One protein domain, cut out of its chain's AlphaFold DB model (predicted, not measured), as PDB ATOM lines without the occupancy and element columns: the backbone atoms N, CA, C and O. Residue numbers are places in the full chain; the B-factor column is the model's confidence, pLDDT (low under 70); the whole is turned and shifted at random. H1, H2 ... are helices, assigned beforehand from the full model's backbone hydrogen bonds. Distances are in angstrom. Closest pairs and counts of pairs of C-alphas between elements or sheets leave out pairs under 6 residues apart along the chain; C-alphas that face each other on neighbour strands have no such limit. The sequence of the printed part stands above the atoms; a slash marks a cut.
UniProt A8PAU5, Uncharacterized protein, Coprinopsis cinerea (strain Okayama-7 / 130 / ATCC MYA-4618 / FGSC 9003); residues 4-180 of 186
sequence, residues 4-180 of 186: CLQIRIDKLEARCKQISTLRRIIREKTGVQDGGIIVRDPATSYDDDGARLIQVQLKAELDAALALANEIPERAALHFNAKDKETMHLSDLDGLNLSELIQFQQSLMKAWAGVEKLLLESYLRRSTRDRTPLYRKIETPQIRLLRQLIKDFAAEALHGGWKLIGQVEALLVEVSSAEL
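Overview. This is residues 4 to 180 of the 186 residues of an uncharacterized protein of Coprinopsis cinerea (strain Okayama-7 / 130 / ATCC MYA-4618 / FGSC 9003) (UniProt A8PAU5). Two helical hairpins, H1 with H2 and H3 with H4, are shifted along one long rod and overlap only in part, with H4 running from the tip at the end of H3 back beside H2. The link of residues 78 to 97 arches over H4, and residues 127 to 134 stick out at one end. The printed part has 177 residues, with four named helices in the order H1, H2, H3, H4 and no named strand: the class is all helix. The whole is loose, with a radius of gyration of the C-alphas of 22.9 A, and spans 85 by 30 by 22 A.

Arrangement. H1, residues 4 to 30, and H2, residues 48 to 77, are a hairpin: they touch, closest at the C-alphas of Ile 26 and Ala 51, 5.2 A apart, at a shallow tilt of 19 degrees, opposite ways. H1 touches H3, residues 98 to 128, with residues 5 to 13 alone, closest at the C-alphas of Gln 6 and Met 109, 6.4 A. H2 and H3 are apart. H4, residues 133 to 178, touches H2 with residues 154 to 175 alone, closest at the C-alphas of Pro 73 and Leu 158, 4.3 A. The hairpin H3 and H4 touches closest at the C-alphas of Leu 119 and Ile 143, 6.0 A, at a shallow tilt of 20 degrees, opposite ways. H1 and H4 are near each other. The four make a bundle, helices side by side, and their packing is mostly aligned. Every O i to N i+4 pair is within hydrogen-bond range in H1 and H3; in H2 23 of 26 are, in H4 41 of 42.

Along the chain. H1 begins at C-alpha 4 (300.371, 112.765, 378.137) and is 38.9 A long; H2 is 44.1 A, H3 45.2 A and H4 68.1 A, ending at C-alpha 178 (308.710, 92.784, 351.345).

Size, cuts and confidence. The C-alphas farthest apart, Ala 43 and Thr 132, are 85.1 A apart. The printed part has no cut. The links H1 to H2 and H2 to H3 are long; H3 to H4 is tight. The model's pLDDT is under 70 at residues 31 to 44, 82 to 86, 130 to 133, 135 and 176 to 180.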
ATOM      1  N   CYS A   4     299.264 113.102 378.999       84.06
ATOM      2  CA  CYS A   4     300.371 112.765 378.137       84.06
ATOM      3  C   CYS A   4     300.371 111.312 377.628       84.06
ATOM      4  O   CYS A   4     300.323 111.142 376.416       84.06
ATOM      5  N   LEU A   5     300.409 110.288 378.487       88.88
ATOM      6  CA  LEU A   5     300.455 108.873 378.091       88.88
ATOM      7  C   LEU A   5     299.195 108.443 377.332       88.88
ATOM      8  O   LEU A   5     299.315 107.884 376.244       88.88
ATOM      9  N   GLN A   6     298.006 108.770 377.847       92.31
ATOM     10  CA  GLN A   6     296.735 108.414 377.200       92.31
ATOM     11  C   GLN A   6     296.665 108.955 375.763       92.31
ATOM     12  O   GLN A   6     296.395 108.201 374.834       92.31
ATOM     13  N   ILE A   7     297.016 110.231 375.555       92.69
ATOM     14  CA  ILE A   7     297.025 110.849 374.221       92.69
ATOM     15  C   ILE A   7     297.978 110.118 373.262       92.69
ATOM     16  O   ILE A   7     297.700 110.042 372.066       92.69
ATOM     17  N   ARG A   8     299.123 109.615 373.746       93.31
ATOM     18  CA  ARG A   8     300.077 108.877 372.897       93.31
ATOM     19  C   ARG A   8     299.525 107.514 372.517       93.31
ATOM     20  O   ARG A   8     299.607 107.162 371.346       93.31
ATOM     21  N   ILE A   9     298.927 106.804 373.469       94.62
ATOM     22  CA  ILE A   9     298.306 105.498 373.235       94.62
ATOM     23  C   ILE A   9     297.153 105.626 372.228       94.62
ATOM     24  O   ILE A   9     297.095 104.861 371.271       94.62
ATOM     25  N   ASP A  10     296.296 106.642 372.365       94.75
ATOM     26  CA  ASP A  10     295.179 106.873 371.437       94.75
ATOM     27  C   ASP A  10     295.668 107.228 370.026       94.75
ATOM     28  O   ASP A  10     295.142 106.742 369.021       94.75
ATOM     29  N   LYS A  11     296.718 108.055 369.927       95.25
ATOM     30  CA  LYS A  11     297.363 108.355 368.643       95.25
ATOM     31  C   LYS A  11     298.000 107.111 368.033       95.25
ATOM     32  O   LYS A  11     297.872 106.915 366.829       95.25
ATOM     33  N   LEU A  12     298.662 106.281 368.837       95.19
ATOM     34  CA  LEU A  12     299.263 105.031 368.385       95.19
ATOM     35  C   LEU A  12     298.192 104.081 367.839       95.19
ATOM     36  O   LEU A  12     298.365 103.538 366.751       95.19
ATOM     37  N   GLU A  13     297.052 103.945 368.523       96.00
ATOM     38  CA  GLU A  13     295.917 103.152 368.043       96.00
ATOM     39  C   GLU A  13     295.401 103.659 366.689       96.00
ATOM     40  O   GLU A  13     295.216 102.877 365.753       96.00
ATOM     41  N   ALA A  14     295.200 104.974 366.555       95.00
ATOM     42  CA  ALA A  14     294.752 105.579 365.305       95.00
ATOM     43  C   ALA A  14     295.740 105.314 364.155       95.00
ATOM     44  O   ALA A  14     295.323 104.949 363.053       95.00
ATOM     45  N   ARG A  15     297.048 105.420 364.421       93.69
ATOM     46  CA  ARG A  15     298.103 105.091 363.451       93.69
ATOM     47  C   ARG A  15     298.085 103.610 363.078       93.69
ATOM     48  O   ARG A  15     298.118 103.290 361.897       93.69
ATOM     49  N   CYS A  16     297.919 102.700 364.036       91.75
ATOM     50  CA  CYS A  16     297.825 101.260 363.763       91.75
ATOM     51  C   CYS A  16     296.615 100.900 362.879       91.75
ATOM     52  O   CYS A  16     296.718 100.047 361.990       91.75
ATOM     53  N   LYS A  17     295.479 101.587 363.060       92.31
ATOM     54  CA  LYS A  17     294.307 101.458 362.173       92.31
ATOM     55  C   LYS A  17     294.605 101.957 360.759       92.31
ATOM     56  O   LYS A  17     294.223 101.301 359.787       92.31
ATOM     57  N   GLN A  18     295.321 103.075 360.635       92.44
ATOM     58  CA  GLN A  18     295.749 103.602 359.340       92.44
ATOM     59  C   GLN A  18     296.717 102.643 358.635       92.44
ATOM     60  O   GLN A  18     296.493 102.304 357.478       92.44
ATOM     61  N   ILE A  19     297.726 102.131 359.341       90.75
ATOM     62  CA  ILE A  19     298.683 101.125 358.851       90.75
ATOM     63  C   ILE A  19     297.946  99.892 358.322       90.75
ATOM     64  O   ILE A  19     298.178  99.466 357.192       90.75
ATOM     65  N   SER A  20     296.994  99.359 359.092       89.06
ATOM     66  CA  SER A  20     296.176  98.211 358.677       89.06
ATOM     67  C   SER A  20     295.374  98.505 357.403       89.06
ATOM     68  O   SER A  20     295.294  97.670 356.502       89.06
ATOM     69  N   THR A  21     294.826  99.719 357.294       91.12
ATOM     70  CA  THR A  21     294.080 100.174 356.112       91.12
ATOM     71  C   THR A  21     294.985 100.292 354.885       91.12
ATOM     72  O   THR A  21     294.638  99.781 353.823       91.12
ATOM     73  N   LEU A  22     296.161 100.909 355.023       88.69
ATOM     74  CA  LEU A  22     297.132 101.055 353.936       88.69
ATOM     75  C   LEU A  22     297.639  99.693 353.456       88.69
ATOM     76  O   LEU A  22     297.670  99.449 352.252       88.69
ATOM     77  N   ARG A  23     297.944  98.768 354.377       86.62
ATOM     78  CA  ARG A  23     298.319  97.384 354.036       86.62
ATOM     79  C   ARG A  23     297.231  96.692 353.216       86.62
ATOM     80  O   ARG A  23     297.553  96.019 352.240       86.62
ATOM     81  N   ARG A  24     295.954  96.875 353.570       86.75
ATOM     82  CA  ARG A  24     294.830  96.330 352.796       86.75
ATOM     83  C   ARG A  24     294.768  96.926 351.386       86.75
ATOM     84  O   ARG A  24     294.673  96.172 350.427       86.75
ATOM     85  N   ILE A  25     294.890  98.248 351.252       85.81
ATOM     86  CA  ILE A  25     294.847  98.922 349.941       85.81
ATOM     87  C   ILE A  25     296.018  98.477 349.048       85.81
ATOM     88  O   ILE A  25     295.826  98.232 347.859       85.81
ATOM     89  N   ILE A  26     297.227  98.333 349.606       83.00
ATOM     90  CA  ILE A  26     298.395  97.829 348.864       83.00
ATOM     91  C   ILE A  26     298.118  96.422 348.332       83.00
ATOM     92  O   ILE A  26     298.384  96.147 347.163       83.00
ATOM     93  N   ARG A  27     297.548  95.535 349.156       78.94
ATOM     94  CA  ARG A  27     297.186  94.170 348.741       78.94
ATOM     95  C   ARG A  27     296.172  94.167 347.600       78.94
ATOM     96  O   ARG A  27     296.388  93.489 346.602       78.94
ATOM     97  N   GLU A  28     295.116  94.971 347.719       82.50
ATOM     98  CA  GLU A  28     294.090  95.122 346.680       82.50
ATOM     99  C   GLU A  28     294.695  95.605 345.351       82.50
ATOM    100  O   GLU A  28     294.342  95.090 344.293       82.50
ATOM    101  N   LYS A  29     295.652  96.541 345.395       80.38
ATOM    102  CA  LYS A  29     296.324  97.070 344.196       80.38
ATOM    103  C   LYS A  29     297.346  96.126 343.560       80.38
ATOM    104  O   LYS A  29     297.563  96.232 342.358       80.38
ATOM    105  N   THR A  30     297.958  95.234 344.341       73.81
ATOM    106  CA  THR A  30     299.044  94.332 343.898       73.81
ATOM    107  C   THR A  30     298.588  92.897 343.610       73.81
ATOM    108  O   THR A  30     299.355  92.113 343.047       73.81
ATOM    109  N   GLY A  31     297.360  92.532 343.999       69.38
ATOM    110  CA  GLY A  31     296.839  91.164 343.874       69.38
ATOM    111  C   GLY A  31     297.413  90.184 344.904       69.38
ATOM    112  O   GLY A  31     297.386  88.972 344.695       69.38
ATOM    113  N   VAL A  32     297.970  90.685 346.011       69.38
ATOM    114  CA  VAL A  32     298.540  89.857 347.088       69.38
ATOM    115  C   VAL A  32     297.430  89.385 348.032       69.38
ATOM    116  O   VAL A  32     296.716  90.210 348.602       69.38
ATOM    117  N   GLN A  33     297.313  88.071 348.251       58.72
ATOM    118  CA  GLN A  33     296.422  87.493 349.271       58.72
ATOM    119  C   GLN A  33     297.140  87.286 350.619       58.72
ATOM    120  O   GLN A  33     298.366  87.412 350.720       58.72
ATOM    121  N   ASP A  34     296.375  86.992 351.680       50.19
ATOM    122  CA  ASP A  34     296.930  86.679 353.004       50.19
ATOM    123  C   ASP A  34     297.940  85.523 352.907       50.19
ATOM    124  O   ASP A  34     297.629  84.447 352.400       50.19
ATOM    125  N   GLY A  35     299.171  85.768 353.369       53.25
ATOM    126  CA  GLY A  35     300.299  84.832 353.265       53.25
ATOM    127  C   GLY A  35     301.425  85.266 352.319       53.25
ATOM    128  O   GLY A  35     302.398  84.535 352.177       53.25
ATOM    129  N   GLY A  36     301.325  86.440 351.682       52.97
ATOM    130  CA  GLY A  36     302.406  86.993 350.850       52.97
ATOM    131  C   GLY A  36     302.511  86.372 349.453       52.97
ATOM    132  O   GLY A  36     303.446  86.671 348.716       52.97
ATOM    133  N   ILE A  37     301.547  85.533 349.066       51.25
ATOM    134  CA  ILE A  37     301.470  84.966 347.720       51.25
ATOM    135  C   ILE A  37     300.773  85.983 346.811       51.25
ATOM    136  O   ILE A  37     299.625  86.373 347.041       51.25
ATOM    137  N   ILE A  38     301.483  86.409 345.767       57.53
ATOM    138  CA  ILE A  38     300.940  87.245 344.695       57.53
ATOM    139  C   ILE A  38     300.102  86.342 343.784       57.53
ATOM    140  O   ILE A  38     300.648  85.519 343.050       57.53
ATOM    141  N   VAL A  39     298.777  86.490 343.828       59.59
ATOM    142  CA  VAL A  39     297.846  85.785 342.939       59.59
ATOM    143  C   VAL A  39     297.291  86.813 341.961       59.59
ATOM    144  O   VAL A  39     296.257  87.434 342.198       59.59
ATOM    145  N   ARG A  40     298.025  87.036 340.867       65.69
ATOM    146  CA  ARG A  40     297.603  87.954 339.803       65.69
ATOM    147  C   ARG A  40     296.649  87.239 338.856       65.69
ATOM    148  O   ARG A  40     297.027  86.258 338.220       65.69
ATOM    149  N   ASP A  41     295.431  87.751 338.748       66.12
ATOM    150  CA  ASP A  41     294.501  87.373 337.691       66.12
ATOM    151  C   ASP A  41     294.942  88.055 336.382       66.12
ATOM    152  O   ASP A  41     294.969  89.287 336.325       66.12
ATOM    153  N   PRO A  42     295.286  87.302 335.321       62.34
ATOM    154  CA  PRO A  42     295.693  87.872 334.037       62.34
ATOM    155  C   PRO A  42     294.601  88.709 333.348       62.34
ATOM    156  O   PRO A  42     294.914  89.451 332.419       62.34
ATOM    157  N   ALA A  43     293.338  88.622 333.781       64.75
ATOM    158  CA  ALA A  43     292.252  89.478 333.299       64.75
ATOM    159  C   ALA A  43     292.166  90.841 334.017       64.75
ATOM    160  O   ALA A  43     291.419  91.717 333.575       64.75
ATOM    161  N   THR A  44     292.914  91.039 335.108       69.75
ATOM    162  CA  THR A  44     292.854  92.249 335.940       69.75
ATOM    163  C   THR A  44     294.109  93.101 335.752       69.75
ATOM    164  O   THR A  44     295.232  92.626 335.894       69.75
ATOM    165  N   SER A  45     293.928  94.391 335.456       71.44
ATOM    166  CA  SER A  45     295.032  95.356 335.456       71.44
ATOM    167  C   SER A  45     295.363  95.754 336.895       71.44
ATOM    168  O   SER A  45     294.516  96.325 337.581       71.44
ATOM    169  N   TYR A  46     296.594  95.492 337.333       76.12
ATOM    170  CA  TYR A  46     297.109  95.902 338.644       76.12
ATOM    171  C   TYR A  46     297.853  97.241 338.563       76.12
ATOM    172  O   TYR A  46     298.420  97.582 337.526       76.12
ATOM    173  N   ASP A  47     297.828  98.005 339.655       78.06
ATOM    174  CA  ASP A  47     298.404  99.354 339.755       78.06
ATOM    175  C   ASP A  47     299.616  99.334 340.697       78.06
ATOM    176  O   ASP A  47     299.548  99.777 341.849       78.06
ATOM    177  N   ASP A  48     300.714  98.753 340.208       75.81
ATOM    178  CA  ASP A  48     301.957  98.570 340.968       75.81
ATOM    179  C   ASP A  48     302.620  99.921 341.323       75.81
ATOM    180  O   ASP A  48     303.146 100.087 342.427       75.81
ATOM    181  N   ASP A  49     302.527 100.925 340.446       76.12
ATOM    182  CA  ASP A  49     303.051 102.274 340.706       76.12
ATOM    183  C   ASP A  49     302.227 103.011 341.775       76.12
ATOM    184  O   ASP A  49     302.784 103.623 342.693       76.12
ATOM    185  N   GLY A  50     300.895 102.900 341.734       78.50
ATOM    186  CA  GLY A  50     300.031 103.403 342.798       78.50
ATOM    187  C   GLY A  50     300.230 102.662 344.122       78.50
ATOM    188  O   GLY A  50     300.130 103.276 345.185       78.50
ATOM    189  N   ALA A  51     300.561 101.367 344.092       80.31
ATOM    190  CA  ALA A  51     300.916 100.612 345.291       80.31
ATOM    191  C   ALA A  51     302.237 101.100 345.912       80.31
ATOM    192  O   ALA A  51     302.292 101.283 347.130       80.31
ATOM    193  N   ARG A  52     303.259 101.396 345.096       79.31
ATOM    194  CA  ARG A  52     304.540 101.972 345.554       79.31
ATOM    195  C   ARG A  52     304.359 103.313 346.266       79.31
ATOM    196  O   ARG A  52     304.939 103.534 347.327       79.31
ATOM    197  N   LEU A  53     303.508 104.198 345.744       83.44
ATOM    198  CA  LEU A  53     303.204 105.472 346.414       83.44
ATOM    199  C   LEU A  53     302.571 105.262 347.801       83.44
ATOM    200  O   LEU A  53     302.899 105.969 348.755       83.44
ATOM    201  N   ILE A  54     301.699 104.264 347.934       85.00
ATOM    202  CA  ILE A  54     301.044 103.935 349.207       85.00
ATOM    203  C   ILE A  54     302.016 103.235 350.169       85.00
ATOM    204  O   ILE A  54     301.910 103.440 351.377       85.00
ATOM    205  N   GLN A  55     302.999 102.477 349.673       83.69
ATOM    206  CA  GLN A  55     304.081 101.911 350.494       83.69
ATOM    207  C   GLN A  55     304.925 103.005 351.159       83.69
ATOM    208  O   GLN A  55     305.195 102.923 352.355       83.69
ATOM    209  N   VAL A  56     305.249 104.087 350.439       86.31
ATOM    210  CA  VAL A  56     305.936 105.250 351.033       86.31
ATOM    211  C   VAL A  56     305.110 105.848 352.178       86.31
ATOM    212  O   VAL A  56     305.650 106.155 353.242       86.31
ATOM    213  N   GLN A  57     303.791 105.969 351.998       88.94
ATOM    214  CA  GLN A  57     302.899 106.429 353.063       88.94
ATOM    215  C   GLN A  57     302.855 105.445 354.241       88.94
ATOM    216  O   GLN A  57     302.912 105.871 355.391       88.94
ATOM    217  N   LEU A  58     302.782 104.138 353.976       89.06
ATOM    218  CA  LEU A  58     302.795 103.093 355.001       89.06
ATOM    219  C   LEU A  58     304.061 103.172 355.863       89.06
ATOM    220  O   LEU A  58     303.966 103.095 357.086       89.06
ATOM    221  N   LYS A  59     305.222 103.377 355.237       88.38
ATOM    222  CA  LYS A  59     306.498 103.544 355.935       88.38
ATOM    223  C   LYS A  59     306.494 104.769 356.849       88.38
ATOM    224  O   LYS A  59     306.820 104.647 358.025       88.38
ATOM    225  N   ALA A  60     306.020 105.912 356.356       90.56
ATOM    226  CA  ALA A  60     305.897 107.124 357.168       90.56
ATOM    227  C   ALA A  60     304.947 106.939 358.372       90.56
ATOM    228  O   ALA A  60     305.205 107.456 359.460       90.56
ATOM    229  N   GLU A  61     303.854 106.190 358.201       92.75
ATOM    230  CA  GLU A  61     302.932 105.863 359.295       92.75
ATOM    231  C   GLU A  61     303.557 104.907 360.326       92.75
ATOM    232  O   GLU A  61     303.325 105.079 361.524       92.75
ATOM    233  N   LEU A  62     304.371 103.938 359.889       92.00
ATOM    234  CA  LEU A  62     305.125 103.037 360.770       92.00
ATOM    235  C   LEU A  62     306.189 103.786 361.578       92.00
ATOM    236  O   LEU A  62     306.251 103.608 362.793       92.00
ATOM    237  N   ASP A  63     306.956 104.674 360.945       93.25
ATOM    238  CA  ASP A  63     307.946 105.515 361.631       93.25
ATOM    239  C   ASP A  63     307.273 106.410 362.686       93.25
ATOM    240  O   ASP A  63     307.736 106.530 363.823       93.25
ATOM    241  N   ALA A  64     306.121 106.998 362.343       93.88
ATOM    242  CA  ALA A  64     305.334 107.794 363.280       93.88
ATOM    243  C   ALA A  64     304.768 106.953 364.438       93.88
ATOM    244  O   ALA A  64     304.732 107.422 365.580       93.88
ATOM    245  N   ALA A  65     304.324 105.721 364.170       95.19
ATOM    246  CA  ALA A  65     303.876 104.792 365.204       95.19
ATOM    247  C   ALA A  65     305.028 104.405 366.143       95.19
ATOM    248  O   ALA A  65     304.848 104.415 367.361       95.19
ATOM    249  N   LEU A  66     306.221 104.150 365.603       95.44
ATOM    250  CA  LEU A  66     307.409 103.831 366.388       95.44
ATOM    251  C   LEU A  66     307.811 105.001 367.291       95.44
ATOM    252  O   LEU A  66     308.080 104.801 368.474       95.44
ATOM    253  N   ALA A  67     307.790 106.232 366.777       95.19
ATOM    254  CA  ALA A  67     308.059 107.422 367.582       95.19
ATOM    255  C   ALA A  67     307.072 107.552 368.761       95.19
ATOM    256  O   ALA A  67     307.481 107.792 369.895       95.19
ATOM    257  N   LEU A  68     305.774 107.323 368.520       94.81
ATOM    258  CA  LEU A  68     304.757 107.342 369.578       94.81
ATOM    259  C   LEU A  68     304.952 106.216 370.600       94.81
ATOM    260  O   LEU A  68     304.761 106.453 371.791       94.81
ATOM    261  N   ALA A  69     305.323 105.015 370.150       95.12
ATOM    262  CA  ALA A  69     305.602 103.884 371.028       95.12
ATOM    263  C   ALA A  69     306.808 104.163 371.943       95.12
ATOM    264  O   ALA A  69     306.737 103.861 373.130       95.12
ATOM    265  N   ASN A  70     307.858 104.811 371.426       95.62
ATOM    266  CA  ASN A  70     309.038 105.218 372.201       95.62
ATOM    267  C   ASN A  70     308.727 106.262 373.286       95.62
ATOM    268  O   ASN A  70     309.279 106.196 374.382       95.62
ATOM    269  N   GLU A  71     307.782 107.176 373.047       94.25
ATOM    270  CA  GLU A  71     307.386 108.165 374.061       94.25
ATOM    271  C   GLU A  71     306.691 107.541 375.291       94.25
ATOM    272  O   GLU A  71     306.628 108.173 376.350       94.25
ATOM    273  N   ILE A  72     306.121 106.334 375.177       93.31
ATOM    274  CA  ILE A  72     305.395 105.674 376.275       93.31
ATOM    275  C   ILE A  72     306.335 105.340 377.449       93.31
ATOM    276  O   ILE A  72     306.106 105.867 378.544       93.31
ATOM    277  N   PRO A  73     307.396 104.523 377.284       93.38
ATOM    278  CA  PRO A  73     308.302 104.208 378.384       93.38
ATOM    279  C   PRO A  73     309.030 105.448 378.914       93.38
ATOM    280  O   PRO A  73     309.179 105.575 380.127       93.38
ATOM    281  N   GLU A  74     309.409 106.398 378.052       91.56
ATOM    282  CA  GLU A  74     310.040 107.657 378.477       91.56
ATOM    283  C   GLU A  74     309.170 108.433 379.472       91.56
ATOM    284  O   GLU A  74     309.649 108.916 380.498       91.56
ATOM    285  N   ARG A  75     307.865 108.532 379.195       90.50
ATOM    286  CA  ARG A  75     306.923 109.240 380.069       90.50
ATOM    287  C   ARG A  75     306.590 108.448 381.319       90.50
ATOM    288  O   ARG A  75     306.517 109.036 382.395       90.50
ATOM    289  N   ALA A  76     306.411 107.135 381.193       90.50
ATOM    290  CA  ALA A  76     306.195 106.263 382.339       90.50
ATOM    291  C   ALA A  76     307.372 106.345 383.328       90.50
ATOM    292  O   ALA A  76     307.159 106.419 384.538       90.50
ATOM    293  N   ALA A  77     308.605 106.454 382.820       89.56
ATOM    294  CA  ALA A  77     309.809 106.547 383.636       89.56
ATOM    295  C   ALA A  77     309.839 107.769 384.576       89.56
ATOM    296  O   ALA A  77     310.435 107.705 385.653       89.56
ATOM    297  N   LEU A  78     309.150 108.861 384.223       88.62
ATOM    298  CA  LEU A  78     309.064 110.079 385.045       88.62
ATOM    299  C   LEU A  78     308.337 109.867 386.381       88.62
ATOM    300  O   LEU A  78     308.396 110.727 387.260       88.62
ATOM    301  N   HIS A  79     307.647 108.738 386.539       86.31
ATOM    302  CA  HIS A  79     306.940 108.382 387.765       86.31
ATOM    303  C   HIS A  79     307.795 107.575 388.755       86.31
ATOM    304  O   HIS A  79     307.339 107.319 389.872       86.31
ATOM    305  N   PHE A  80     309.038 107.231 388.400       81.56
ATOM    306  CA  PHE A  80     309.981 106.578 389.308       81.56
ATOM    307  C   PHE A  80     310.935 107.569 389.963       81.56
ATOM    308  O   PHE A  80     311.387 108.541 389.357       81.56
ATOM    309  N   ASN A  81     311.300 107.289 391.214       73.69
ATOM    310  CA  ASN A  81     312.410 107.959 391.872       73.69
ATOM    311  C   ASN A  81     313.668 107.087 391.759       73.69
ATOM    312  O   ASN A  81     313.623 105.904 392.073       73.69
ATOM    313  N   ALA A  82     314.816 107.676 391.410       63.81
ATOM    314  CA  ALA A  82     316.100 106.970 391.307       63.81
ATOM    315  C   ALA A  82     316.545 106.261 392.608       63.81
ATOM    316  O   ALA A  82     317.468 105.451 392.595       63.81
ATOM    317  N   LYS A  83     315.920 106.587 393.747       64.50
ATOM    318  CA  LYS A  83     316.180 105.964 395.054       64.50
ATOM    319  C   LYS A  83     315.229 104.813 395.399       64.50
ATOM    320  O   LYS A  83     315.438 104.176 396.432       64.50
ATOM    321  N   ASP A  84     314.206 104.562 394.588       66.44
ATOM    322  CA  ASP A  84     313.275 103.459 394.813       66.44
ATOM    323  C   ASP A  84     313.988 102.131 394.505       66.44
ATOM    324  O   ASP A  84     314.404 101.877 393.380       66.44
ATOM    325  N   LYS A  85     314.170 101.291 395.532       64.06
ATOM    326  CA  LYS A  85     314.741  99.931 395.422       64.06
ATOM    327  C   LYS A  85     313.666  98.841 395.449       64.06
ATOM    328  O   LYS A  85     313.959  97.686 395.747       64.06
ATOM    329  N   GLU A  86     312.413  99.221 395.242       68.31
ATOM    330  CA  GLU A  86     311.278  98.312 395.351       68.31
ATOM    331  C   GLU A  86     311.204  97.416 394.114       68.31
ATOM    332  O   GLU A  86     311.214  97.894 392.981       68.31
ATOM    333  N   THR A  87     311.139  96.105 394.336       71.12
ATOM    334  CA  THR A  87     310.829  95.134 393.286       71.12
ATOM    335  C   THR A  87     309.354  95.257 392.927       71.12
ATOM    336  O   THR A  87     308.498  95.060 393.790       71.12
ATOM    337  N   MET A  88     309.064  95.578 391.669       78.12
ATOM    338  CA  MET A  88     307.700  95.689 391.151       78.12
ATOM    339  C   MET A  88     307.299  94.377 390.483       78.12
ATOM    340  O   MET A  88     308.097  93.770 389.765       78.12
ATOM    341  N   HIS A  89     306.072  93.928 390.736       76.62
ATOM    342  CA  HIS A  89     305.492  92.784 390.041       76.62
ATOM    343  C   HIS A  89     304.867  93.278 388.739       76.62
ATOM    344  O   HIS A  89     304.034  94.177 388.771       76.62
ATOM    345  N   LEU A  90     305.301  92.705 387.619       87.50
ATOM    346  CA  LEU A  90     304.807  93.036 386.286       87.50
ATOM    347  C   LEU A  90     303.919  91.910 385.768       87.50
ATOM    348  O   LEU A  90     304.168  90.735 386.058       87.50
ATOM    349  N   SER A  91     302.912  92.280 384.989       88.38
ATOM    350  CA  SER A  91     302.083  91.345 384.245       88.38
ATOM    351  C   SER A  91     302.911  90.660 383.159       88.38
ATOM    352  O   SER A  91     303.776  91.279 382.542       88.38
ATOM    353  N   ASP A  92     302.633  89.381 382.910       91.94
ATOM    354  CA  ASP A  92     303.198  88.684 381.759       91.94
ATOM    355  C   ASP A  92     302.462  89.134 380.490       91.94
ATOM    356  O   ASP A  92     301.250  88.946 380.360       91.94
ATOM    357  N   LEU A  93     303.197  89.782 379.586       92.69
ATOM    358  CA  LEU A  93     302.687  90.305 378.318       92.69
ATOM    359  C   LEU A  93     303.210  89.510 377.114       92.69
ATOM    360  O   LEU A  93     303.057  89.952 375.970       92.69
ATOM    361  N   ASP A  94     303.864  88.371 377.344       90.62
ATOM    362  CA  ASP A  94     304.363  87.531 376.265       90.62
ATOM    363  C   ASP A  94     303.213  86.906 375.464       90.62
ATOM    364  O   ASP A  94     302.186  86.485 375.993       90.62
ATOM    365  N   GLY A  95     303.378  86.871 374.140       88.69
ATOM    366  CA  GLY A  95     302.372  86.341 373.216       88.69
ATOM    367  C   GLY A  95     301.246  87.309 372.840       88.69
ATOM    368  O   GLY A  95     300.493  86.996 371.920       88.69
ATOM    369  N   LEU A  96     301.155  88.487 373.469       92.25
ATOM    370  CA  LEU A  96     300.182  89.507 373.073       92.25
ATOM    371  C   LEU A  96     300.571  90.173 371.748       92.25
ATOM    372  O   LEU A  96     301.719  90.580 371.540       92.25
ATOM    373  N   ASN A  97     299.592  90.327 370.858       91.56
ATOM    374  CA  ASN A  97     299.758  91.068 369.613       91.56
ATOM    375  C   ASN A  97     299.661  92.592 369.831       91.56
ATOM    376  O   ASN A  97     299.271  93.077 370.893       91.56
ATOM    377  N   LEU A  98     299.987  93.374 368.796       91.25
ATOM    378  CA  LEU A  98     299.993  94.841 368.862       91.25
ATOM    379  C   LEU A  98     298.653  95.439 369.336       91.25
ATOM    380  O   LEU A  98     298.648  96.371 370.138       91.25
ATOM    381  N   SER A  99     297.517  94.904 368.878       92.50
ATOM    382  CA  SER A  99     296.192  95.389 369.289       92.50
ATOM    383  C   SER A  99     295.914  95.085 370.761       92.50
ATOM    384  O   SER A  99     295.381  95.933 371.473       92.50
ATOM    385  N   GLU A 100     296.277  93.891 371.225       94.81
ATOM    386  CA  GLU A 100     296.104  93.474 372.620       94.81
ATOM    387  C   GLU A 100     296.977  94.307 373.564       94.81
ATOM    388  O   GLU A 100     296.500  94.761 374.604       94.81
ATOM    389  N   LEU A 101     298.219  94.608 373.172       95.94
ATOM    390  CA  LEU A 101     299.109  95.487 373.936       95.94
ATOM    391  C   LEU A 101     298.574  96.926 374.025       95.94
ATOM    392  O   LEU A 101     298.656  97.550 375.084       95.94
ATOM    393  N   ILE A 102     297.987  97.459 372.947       95.50
ATOM    394  CA  ILE A 102     297.339  98.781 372.972       95.50
ATOM    395  C   ILE A 102     296.127  98.768 373.915       95.50
ATOM    396  O   ILE A 102     295.973  99.676 374.733       95.50
ATOM    397  N   GLN A 103     295.291  97.728 373.856       95.75
ATOM    398  CA  GLN A 103     294.133  97.587 374.746       95.75
ATOM    399  C   GLN A 103     294.539  97.439 376.216       95.75
ATOM    400  O   GLN A 103     293.895  98.022 377.097       95.75
ATOM    401  N   PHE A 104     295.620  96.701 376.485       95.94
ATOM    402  CA  PHE A 104     296.226  96.608 377.809       95.94
ATOM    403  C   PHE A 104     296.614  98.001 378.320       95.94
ATOM    404  O   PHE A 104     296.157  98.409 379.388       95.94
ATOM    405  N   GLN A 105     297.351  98.780 377.522       95.25
ATOM    406  CA  GLN A 105     297.758 100.142 377.881       95.25
ATOM    407  C   GLN A 105     296.562 101.073 378.127       95.25
ATOM    408  O   GLN A 105     296.536 101.808 379.113       95.25
ATOM    409  N   GLN A 106     295.523 101.022 377.291       95.00
ATOM    410  CA  GLN A 106     294.309 101.822 377.498       95.00
ATOM    411  C   GLN A 106     293.579 101.450 378.795       95.00
ATOM    412  O   GLN A 106     293.082 102.320 379.514       95.00
ATOM    413  N   SER A 107     293.501 100.156 379.104       94.94
ATOM    414  CA  SER A 107     292.872  99.662 380.334       94.94
ATOM    415  C   SER A 107     293.668 100.082 381.569       94.94
ATOM    416  O   SER A 107     293.087 100.557 382.549       94.94
ATOM    417  N   LEU A 108     294.995 100.000 381.482       95.00
ATOM    418  CA  LEU A 108     295.919 100.471 382.504       95.00
ATOM    419  C   LEU A 108     295.748 101.972 382.774       95.00
ATOM    420  O   LEU A 108     295.612 102.375 383.928       95.00
ATOM    421  N   MET A 109     295.673 102.805 381.731       93.88
ATOM    422  CA  MET A 109     295.473 104.251 381.889       93.88
ATOM    423  C   MET A 109     294.121 104.598 382.530       93.88
ATOM    424  O   MET A 109     294.053 105.495 383.374       93.88
ATOM    425  N   LYS A 110     293.048 103.866 382.196       93.19
ATOM    426  CA  LYS A 110     291.735 104.022 382.851       93.19
ATOM    427  C   LYS A 110     291.808 103.706 384.346       93.19
ATOM    428  O   LYS A 110     291.283 104.472 385.157       93.19
ATOM    429  N   ALA A 111     292.468 102.608 384.715       93.75
ATOM    430  CA  ALA A 111     292.662 102.226 386.113       93.75
ATOM    431  C   ALA A 111     293.512 103.262 386.868       93.75
ATOM    432  O   ALA A 111     293.133 103.705 387.956       93.75
ATOM    433  N   TRP A 112     294.606 103.715 386.252       93.69
ATOM    434  CA  TRP A 112     295.477 104.755 386.792       93.69
ATOM    435  C   TRP A 112     294.698 106.043 387.074       93.69
ATOM    436  O   TRP A 112     294.722 106.540 388.204       93.69
ATOM    437  N   ALA A 113     293.934 106.551 386.104       92.12
ATOM    438  CA  ALA A 113     293.124 107.756 386.282       92.12
ATOM    439  C   ALA A 113     292.137 107.631 387.461       92.12
ATOM    440  O   ALA A 113     291.948 108.582 388.226       92.12
ATOM    441  N   GLY A 114     291.548 106.444 387.654       93.25
ATOM    442  CA  GLY A 114     290.706 106.139 388.811       93.25
ATOM    443  C   GLY A 114     291.456 106.252 390.143       93.25
ATOM    444  O   GLY A 114     290.969 106.888 391.079       93.25
ATOM    445  N   VAL A 115     292.669 105.701 390.224       93.81
ATOM    446  CA  VAL A 115     293.510 105.760 391.432       93.81
ATOM    447  C   VAL A 115     293.979 107.182 391.744       93.81
ATOM    448  O   VAL A 115     293.959 107.589 392.906       93.81
ATOM    449  N   GLU A 116     294.340 107.982 390.743       91.94
ATOM    450  CA  GLU A 116     294.695 109.391 390.964       91.94
ATOM    451  C   GLU A 116     293.521 110.220 391.478       91.94
ATOM    452  O   GLU A 116     293.709 111.065 392.355       91.94
ATOM    453  N   LYS A 117     292.305 109.959 390.980       93.56
ATOM    454  CA  LYS A 117     291.094 110.593 391.507       93.56
ATOM    455  C   LYS A 117     290.909 110.253 392.988       93.56
ATOM    456  O   LYS A 117     290.746 111.158 393.803       93.56
ATOM    457  N   LEU A 118     291.027 108.974 393.354       93.31
ATOM    458  CA  LEU A 118     290.955 108.535 394.754       93.31
ATOM    459  C   LEU A 118     292.053 109.169 395.619       93.31
ATOM    460  O   LEU A 118     291.811 109.526 396.776       93.31
ATOM    461  N   LEU A 119     293.258 109.335 395.071       92.44
ATOM    462  CA  LEU A 119     294.377 109.970 395.759       92.44
ATOM    463  C   LEU A 119     294.102 111.456 396.019       92.44
ATOM    464  O   LEU A 119     294.297 111.926 397.143       92.44
ATOM    465  N   LEU A 120     293.604 112.183 395.016       91.38
ATOM    466  CA  LEU A 120     293.209 113.585 395.145       91.38
ATOM    467  C   LEU A 120     292.102 113.756 396.192       91.38
ATOM    468  O   LEU A 120     292.218 114.594 397.085       91.38
ATOM    469  N   GLU A 121     291.067 112.921 396.134       90.81
ATOM    470  CA  GLU A 121     289.984 112.922 397.118       90.81
ATOM    471  C   GLU A 121     290.495 112.643 398.541       90.81
ATOM    472  O   GLU A 121     290.041 113.279 399.493       90.81
ATOM    473  N   SER A 122     291.476 111.746 398.695       88.81
ATOM    474  CA  SER A 122     292.110 111.452 399.991       88.81
ATOM    475  C   SER A 122     292.851 112.673 400.553       88.81
ATOM    476  O   SER A 122     292.736 112.992 401.739       88.81
ATOM    477  N   TYR A 123     293.555 113.439 399.708       88.44
ATOM    478  CA  TYR A 123     294.144 114.713 400.138       88.44
ATOM    479  C   TYR A 123     293.088 115.749 400.516       88.44
ATOM    480  O   TYR A 123     293.226 116.387 401.562       88.44
ATOM    481  N   LEU A 124     292.034 115.897 399.710       87.19
ATOM    482  CA  LEU A 124     290.959 116.855 399.969       87.19
ATOM    483  C   LEU A 124     290.261 116.564 401.302       87.19
ATOM    484  O   LEU A 124     290.080 117.473 402.120       87.19
ATOM    485  N   ARG A 125     289.946 115.292 401.584       83.56
ATOM    486  CA  ARG A 125     289.390 114.863 402.880       83.56
ATOM    487  C   ARG A 125     290.343 115.162 404.033       83.56
ATOM    488  O   ARG A 125     289.903 115.629 405.083       83.56
ATOM    489  N   ARG A 126     291.649 114.959 403.837       81.50
ATOM    490  CA  ARG A 126     292.672 115.289 404.838       81.50
ATOM    491  C   ARG A 126     292.796 116.796 405.096       81.50
ATOM    492  O   ARG A 126     293.134 117.169 406.218       81.50
ATOM    493  N   SER A 127     292.560 117.645 404.094       79.75
ATOM    494  CA  SER A 127     292.628 119.108 404.238       79.75
ATOM    495  C   SER A 127     291.361 119.746 404.810       79.75
ATOM    496  O   SER A 127     291.460 120.784 405.454       79.75
ATOM    497  N   THR A 128     290.191 119.146 404.574       77.19
ATOM    498  CA  THR A 128     288.878 119.719 404.933       77.19
ATOM    499  C   THR A 128     288.344 119.245 406.282       77.19
ATOM    500  O   THR A 128     287.529 119.935 406.887       77.19
ATOM    501  N   ARG A 129     288.782 118.081 406.778       70.56
ATOM    502  CA  ARG A 129     288.364 117.571 408.090       70.56
ATOM    503  C   ARG A 129     289.164 118.199 409.225       70.56
ATOM    504  O   ARG A 129     290.350 118.506 409.075       70.56
ATOM    505  N   ASP A 130     288.515 118.299 410.385       64.56
ATOM    506  CA  ASP A 130     289.174 118.636 411.642       64.56
ATOM    507  C   ASP A 130     290.424 117.774 411.837       64.56
ATOM    508  O   ASP A 130     290.475 116.606 411.433       64.56
ATOM    509  N   ARG A 131     291.457 118.336 412.476       67.62
ATOM    510  CA  ARG A 131     292.753 117.667 412.703       67.62
ATOM    511  C   ARG A 131     292.664 116.511 413.713       67.62
ATOM    512  O   ARG A 131     293.637 116.218 414.406       67.62
ATOM    513  N   THR A 132     291.523 115.835 413.795       67.00
ATOM    514  CA  THR A 132     291.298 114.669 414.631       67.00
ATOM    515  C   THR A 132     292.316 113.579 414.261       67.00
ATOM    516  O   THR A 132     292.438 113.209 413.085       67.00
ATOM    517  N   PRO A 133     293.060 113.024 415.234       69.00
ATOM    518  CA  PRO A 133     294.126 112.052 414.973       69.00
ATOM    519  C   PRO A 133     293.658 110.794 414.229       69.00
ATOM    520  O   PRO A 133     294.438 110.175 413.510       69.00
ATOM    521  N   LEU A 134     292.384 110.423 414.385       72.75
ATOM    522  CA  LEU A 134     291.803 109.200 413.832       72.75
ATOM    523  C   LEU A 134     291.712 109.236 412.296       72.75
ATOM    524  O   LEU A 134     292.113 108.279 411.641       72.75
ATOM    525  N   TYR A 135     291.320 110.370 411.707       68.94
ATOM    526  CA  TYR A 135     291.296 110.532 410.248       68.94
ATOM    527  C   TYR A 135     292.701 110.497 409.643       68.94
ATOM    528  O   TYR A 135     292.914 109.884 408.601       68.94
ATOM    529  N   ARG A 136     293.699 111.074 410.329       71.38
ATOM    530  CA  ARG A 136     295.102 111.000 409.884       71.38
ATOM    531  C   ARG A 136     295.653 109.573 409.903       71.38
ATOM    532  O   ARG A 136     296.471 109.254 409.038       71.38
ATOM    533  N   LYS A 137     295.209 108.733 410.848       79.69
ATOM    534  CA  LYS A 137     295.587 107.311 410.933       79.69
ATOM    535  C   LYS A 137     295.025 106.467 409.783       79.69
ATOM    536  O   LYS A 137     295.646 105.466 409.458       79.69
ATOM    537  N   ILE A 138     293.918 106.875 409.159       81.19
ATOM    538  CA  ILE A 138     293.301 106.167 408.021       81.19
ATOM    539  C   ILE A 138     293.804 106.722 406.680       81.19
ATOM    540  O   ILE A 138     294.278 105.972 405.830       81.19
ATOM    541  N   GLU A 139     293.775 108.046 406.506       84.94
ATOM    542  CA  GLU A 139     294.109 108.686 405.225       84.94
ATOM    543  C   GLU A 139     295.606 108.564 404.888       84.94
ATOM    544  O   GLU A 139     295.974 108.455 403.724       84.94
ATOM    545  N   THR A 140     296.507 108.554 405.882       86.38
ATOM    546  CA  THR A 140     297.957 108.474 405.603       86.38
ATOM    547  C   THR A 140     298.370 107.121 405.001       86.38
ATOM    548  O   THR A 140     299.061 107.137 403.979       86.38
ATOM    549  N   PRO A 141     297.968 105.959 405.564       89.81
ATOM    550  CA  PRO A 141     298.185 104.665 404.914       89.81
ATOM    551  C   PRO A 141     297.524 104.562 403.538       89.81
ATOM    552  O   PRO A 141     298.163 104.082 402.608       89.81
ATOM    553  N   GLN A 142     296.295 105.065 403.383       89.50
ATOM    554  CA  GLN A 142     295.586 105.041 402.101       89.50
ATOM    555  C   GLN A 142     296.334 105.836 401.025       89.50
ATOM    556  O   GLN A 142     296.595 105.315 399.946       89.50
ATOM    557  N   ILE A 143     296.767 107.063 401.333       91.19
ATOM    558  CA  ILE A 143     297.591 107.881 400.431       91.19
ATOM    559  C   ILE A 143     298.890 107.154 400.065       91.19
ATOM    560  O   ILE A 143     299.313 107.206 398.912       91.19
ATOM    561  N   ARG A 144     299.536 106.479 401.026       90.69
ATOM    562  CA  ARG A 144     300.760 105.709 400.761       90.69
ATOM    563  C   ARG A 144     300.495 104.557 399.788       90.69
ATOM    564  O   ARG A 144     301.246 104.420 398.832       90.69
ATOM    565  N   LEU A 145     299.426 103.792 400.001       91.19
ATOM    566  CA  LEU A 145     299.040 102.675 399.138       91.19
ATOM    567  C   LEU A 145     298.674 103.144 397.724       91.19
ATOM    568  O   LEU A 145     299.162 102.588 396.750       91.19
ATOM    569  N   LEU A 146     297.891 104.216 397.599       92.81
ATOM    570  CA  LEU A 146     297.522 104.780 396.295       92.81
ATOM    571  C   LEU A 146     298.742 105.311 395.528       92.81
ATOM    572  O   LEU A 146     298.822 105.149 394.314       92.81
ATOM    573  N   ARG A 147     299.718 105.915 396.221       89.94
ATOM    574  CA  ARG A 147     300.992 106.310 395.600       89.94
ATOM    575  C   ARG A 147     301.794 105.104 395.119       89.94
ATOM    576  O   ARG A 147     302.419 105.217 394.072       89.94
ATOM    577  N   GLN A 148     301.779 103.993 395.856       89.38
ATOM    578  CA  GLN A 148     302.446 102.767 395.420       89.38
ATOM    579  C   GLN A 148     301.806 102.218 394.147       89.38
ATOM    580  O   GLN A 148     302.509 101.997 393.172       89.38
ATOM    581  N   LEU A 149     300.474 102.130 394.110       90.75
ATOM    582  CA  LEU A 149     299.746 101.672 392.924       90.75
ATOM    583  C   LEU A 149     300.053 102.514 391.678       90.75
ATOM    584  O   LEU A 149     300.161 101.974 390.586       90.75
ATOM    585  N   ILE A 150     300.234 103.832 391.826       90.38
ATOM    586  CA  ILE A 150     300.662 104.696 390.712       90.38
ATOM    587  C   ILE A 150     302.047 104.293 390.187       90.38
ATOM    588  O   ILE A 150     302.262 104.320 388.976       90.38
ATOM    589  N   LYS A 151     302.984 103.921 391.067       89.44
ATOM    590  CA  LYS A 151     304.301 103.424 390.644       89.44
ATOM    591  C   LYS A 151     304.187 102.075 389.943       89.44
ATOM    592  O   LYS A 151     304.814 101.891 388.907       89.44
ATOM    593  N   ASP A 152     303.361 101.175 390.468       91.19
ATOM    594  CA  ASP A 152     303.132  99.863 389.861       91.19
ATOM    595  C   ASP A 152     302.520 100.023 388.456       91.19
ATOM    596  O   ASP A 152     302.996  99.427 387.493       91.19
ATOM    597  N   PHE A 153     301.553 100.933 388.285       92.94
ATOM    598  CA  PHE A 153     301.014 101.261 386.963       92.94
ATOM    599  C   PHE A 153     302.038 101.897 386.026       92.94
ATOM    600  O   PHE A 153     302.033 101.604 384.833       92.94
ATOM    601  N   ALA A 154     302.934 102.747 386.531       92.06
ATOM    602  CA  ALA A 154     304.033 103.261 385.722       92.06
ATOM    603  C   ALA A 154     304.957 102.133 385.240       92.06
ATOM    604  O   ALA A 154     305.460 102.186 384.119       92.06
ATOM    605  N   ALA A 155     305.155 101.097 386.056       92.12
ATOM    606  CA  ALA A 155     306.000  99.955 385.719       92.12
ATOM    607  C   ALA A 155     305.367  99.095 384.638       92.12
ATOM    608  O   ALA A 155     306.032  98.760 383.659       92.12
ATOM    609  N   GLU A 156     304.068  98.841 384.759       94.06
ATOM    610  CA  GLU A 156     303.277  98.168 383.730       94.06
ATOM    611  C   GLU A 156     303.260  98.966 382.420       94.06
ATOM    612  O   GLU A 156     303.446  98.407 381.339       94.06
ATOM    613  N   ALA A 157     303.118 100.293 382.496       94.19
ATOM    614  CA  ALA A 157     303.123 101.157 381.320       94.19
ATOM    615  C   ALA A 157     304.487 101.126 380.616       94.19
ATOM    616  O   ALA A 157     304.541 101.024 379.390       94.19
ATOM    617  N   LEU A 158     305.578 101.158 381.387       93.56
ATOM    618  CA  LEU A 158     306.939 101.034 380.879       93.56
ATOM    619  C   LEU A 158     307.171  99.656 380.245       93.56
ATOM    620  O   LEU A 158     307.634  99.587 379.109       93.56
ATOM    621  N   HIS A 159     306.803  98.574 380.934       93.31
ATOM    622  CA  HIS A 159     306.945  97.205 380.439       93.31
ATOM    623  C   HIS A 159     306.167  96.978 379.135       93.31
ATOM    624  O   HIS A 159     306.747  96.568 378.128       93.31
ATOM    625  N   GLY A 160     304.879  97.326 379.116       93.81
ATOM    626  CA  GLY A 160     304.062  97.233 377.911       93.81
ATOM    627  C   GLY A 160     304.532  98.182 376.802       93.81
ATOM    628  O   GLY A 160     304.402  97.850 375.630       93.81
ATOM    629  N   GLY A 161     305.114  99.336 377.146       94.62
ATOM    630  CA  GLY A 161     305.707 100.273 376.191       94.62
ATOM    631  C   GLY A 161     306.882  99.656 375.431       94.62
ATOM    632  O   GLY A 161     306.914  99.708 374.205       94.62
ATOM    633  N   TRP A 162     307.793  98.976 376.133       95.44
ATOM    634  CA  TRP A 162     308.889  98.235 375.496       95.44
ATOM    635  C   TRP A 162     308.395  97.119 374.572       95.44
ATOM    636  O   TRP A 162     308.937  96.930 373.484       95.44
ATOM    637  N   LYS A 163     307.337  96.403 374.967       95.38
ATOM    638  CA  LYS A 163     306.720  95.372 374.117       95.38
ATOM    639  C   LYS A 163     306.080  95.970 372.862       95.38
ATOM    640  O   LYS A 163     306.236  95.406 371.781       95.38
ATOM    641  N   LEU A 164     305.411  97.121 372.983       95.38
ATOM    642  CA  LEU A 164     304.855  97.852 371.840       95.38
ATOM    643  C   LEU A 164     305.939  98.260 370.842       95.38
ATOM    644  O   LEU A 164     305.749  98.056 369.647       95.38
ATOM    645  N   ILE A 165     307.072  98.788 371.321       96.06
ATOM    646  CA  ILE A 165     308.215  99.144 370.466       96.06
ATOM    647  C   ILE A 165     308.658  97.925 369.655       96.06
ATOM    648  O   ILE A 165     308.652  97.989 368.429       96.06
ATOM    649  N   GLY A 166     308.922  96.793 370.315       94.25
ATOM    650  CA  GLY A 166     309.369  95.577 369.629       94.25
ATOM    651  C   GLY A 166     308.375  95.057 368.580       94.25
ATOM    652  O   GLY A 166     308.786  94.605 367.515       94.25
ATOM    653  N   GLN A 167     307.066  95.157 368.833       93.75
ATOM    654  CA  GLN A 167     306.036  94.774 367.855       93.75
ATOM    655  C   GLN A 167     305.995  95.723 366.648       93.75
ATOM    656  O   GLN A 167     305.863  95.269 365.512       93.75
ATOM    657  N   VAL A 168     306.126  97.035 366.865       93.19
ATOM    658  CA  VAL A 168     306.156  98.016 365.768       93.19
ATOM    659  C   VAL A 168     307.436  97.875 364.939       93.19
ATOM    660  O   VAL A 168     307.366  97.902 363.712       93.19
ATOM    661  N   GLU A 169     308.587  97.659 365.579       93.19
ATOM    662  CA  GLU A 169     309.859  97.383 364.899       93.19
ATOM    663  C   GLU A 169     309.784  96.106 364.056       93.19
ATOM    664  O   GLU A 169     310.209  96.109 362.900       93.19
ATOM    665  N   ALA A 170     309.185  95.034 364.586       90.31
ATOM    666  CA  ALA A 170     308.972  93.801 363.836       90.31
ATOM    667  C   ALA A 170     308.112  94.031 362.579       90.31
ATOM    668  O   ALA A 170     308.470  93.556 361.500       90.31
ATOM    669  N   LEU A 171     307.029  94.816 362.686       86.56
ATOM    670  CA  LEU A 171     306.224  95.213 361.523       86.56
ATOM    671  C   LEU A 171     307.025  96.041 360.507       86.56
ATOM    672  O   LEU A 171     306.852  95.870 359.301       86.56
ATOM    673  N   LEU A 172     307.886  96.945 360.973       86.06
ATOM    674  CA  LEU A 172     308.711  97.788 360.106       86.06
ATOM    675  C   LEU A 172     309.716  96.946 359.306       86.06
ATOM    676  O   LEU A 172     309.888  97.167 358.102       86.06
ATOM    677  N   VAL A 173     310.326  95.945 359.945       85.25
ATOM    678  CA  VAL A 173     311.208  94.969 359.287       85.25
ATOM    679  C   VAL A 173     310.435  94.126 358.271       85.25
ATOM    680  O   VAL A 173     310.906  93.971 357.145       85.25
ATOM    681  N   GLU A 174     309.242  93.632 358.621       81.44
ATOM    682  CA  GLU A 174     308.383  92.863 357.705       81.44
ATOM    683  C   GLU A 174     308.110  93.655 356.415       81.44
ATOM    684  O   GLU A 174     308.362  93.160 355.316       81.44
ATOM    685  N   VAL A 175     307.683  94.915 356.541       75.00
ATOM    686  CA  VAL A 175     307.379  95.782 355.390       75.00
ATOM    687  C   VAL A 175     308.630  96.094 354.569       75.00
ATOM    688  O   VAL A 175     308.598  95.955 353.349       75.00
ATOM    689  N   SER A 176     309.749  96.416 355.219       68.50
ATOM    690  CA  SER A 176     311.013  96.708 354.524       68.50
ATOM    691  C   SER A 176     311.581  95.481 353.793       68.50
ATOM    692  O   SER A 176     312.232  95.611 352.761       68.50
ATOM    693  N   SER A 177     311.336  94.272 354.309       59.81
ATOM    694  CA  SER A 177     311.766  93.024 353.666       59.81
ATOM    695  C   SER A 177     310.901  92.643 352.461       59.81
ATOM    696  O   SER A 177     311.420  92.101 351.486       59.81
ATOM    697  N   ALA A 178     309.607  92.978 352.482       58.44
ATOM    698  CA  ALA A 178     308.710  92.784 351.345       58.44
ATOM    699  C   ALA A 178     309.058  93.708 350.162       58.44
ATOM    700  O   ALA A 178     308.855  93.327 349.012       58.44
ATOM    701  N   GLU A 179     309.634  94.884 350.432       51.03
ATOM    702  CA  GLU A 179     310.136  95.825 349.417       51.03
ATOM    703  C   GLU A 179     311.378  95.300 348.659       51.03
ATOM    704  O   GLU A 179     311.635  95.742 347.546       51.03
ATOM    705  N   LEU A 180     312.132  94.336 349.213       39.53
ATOM    706  CA  LEU A 180     313.355  93.784 348.599       39.53
ATOM    707  C   LEU A 180     313.103  92.659 347.578       39.53
ATOM    708  O   LEU A 180     314.026  92.276 346.861       39.53
TER     709      LEU A 180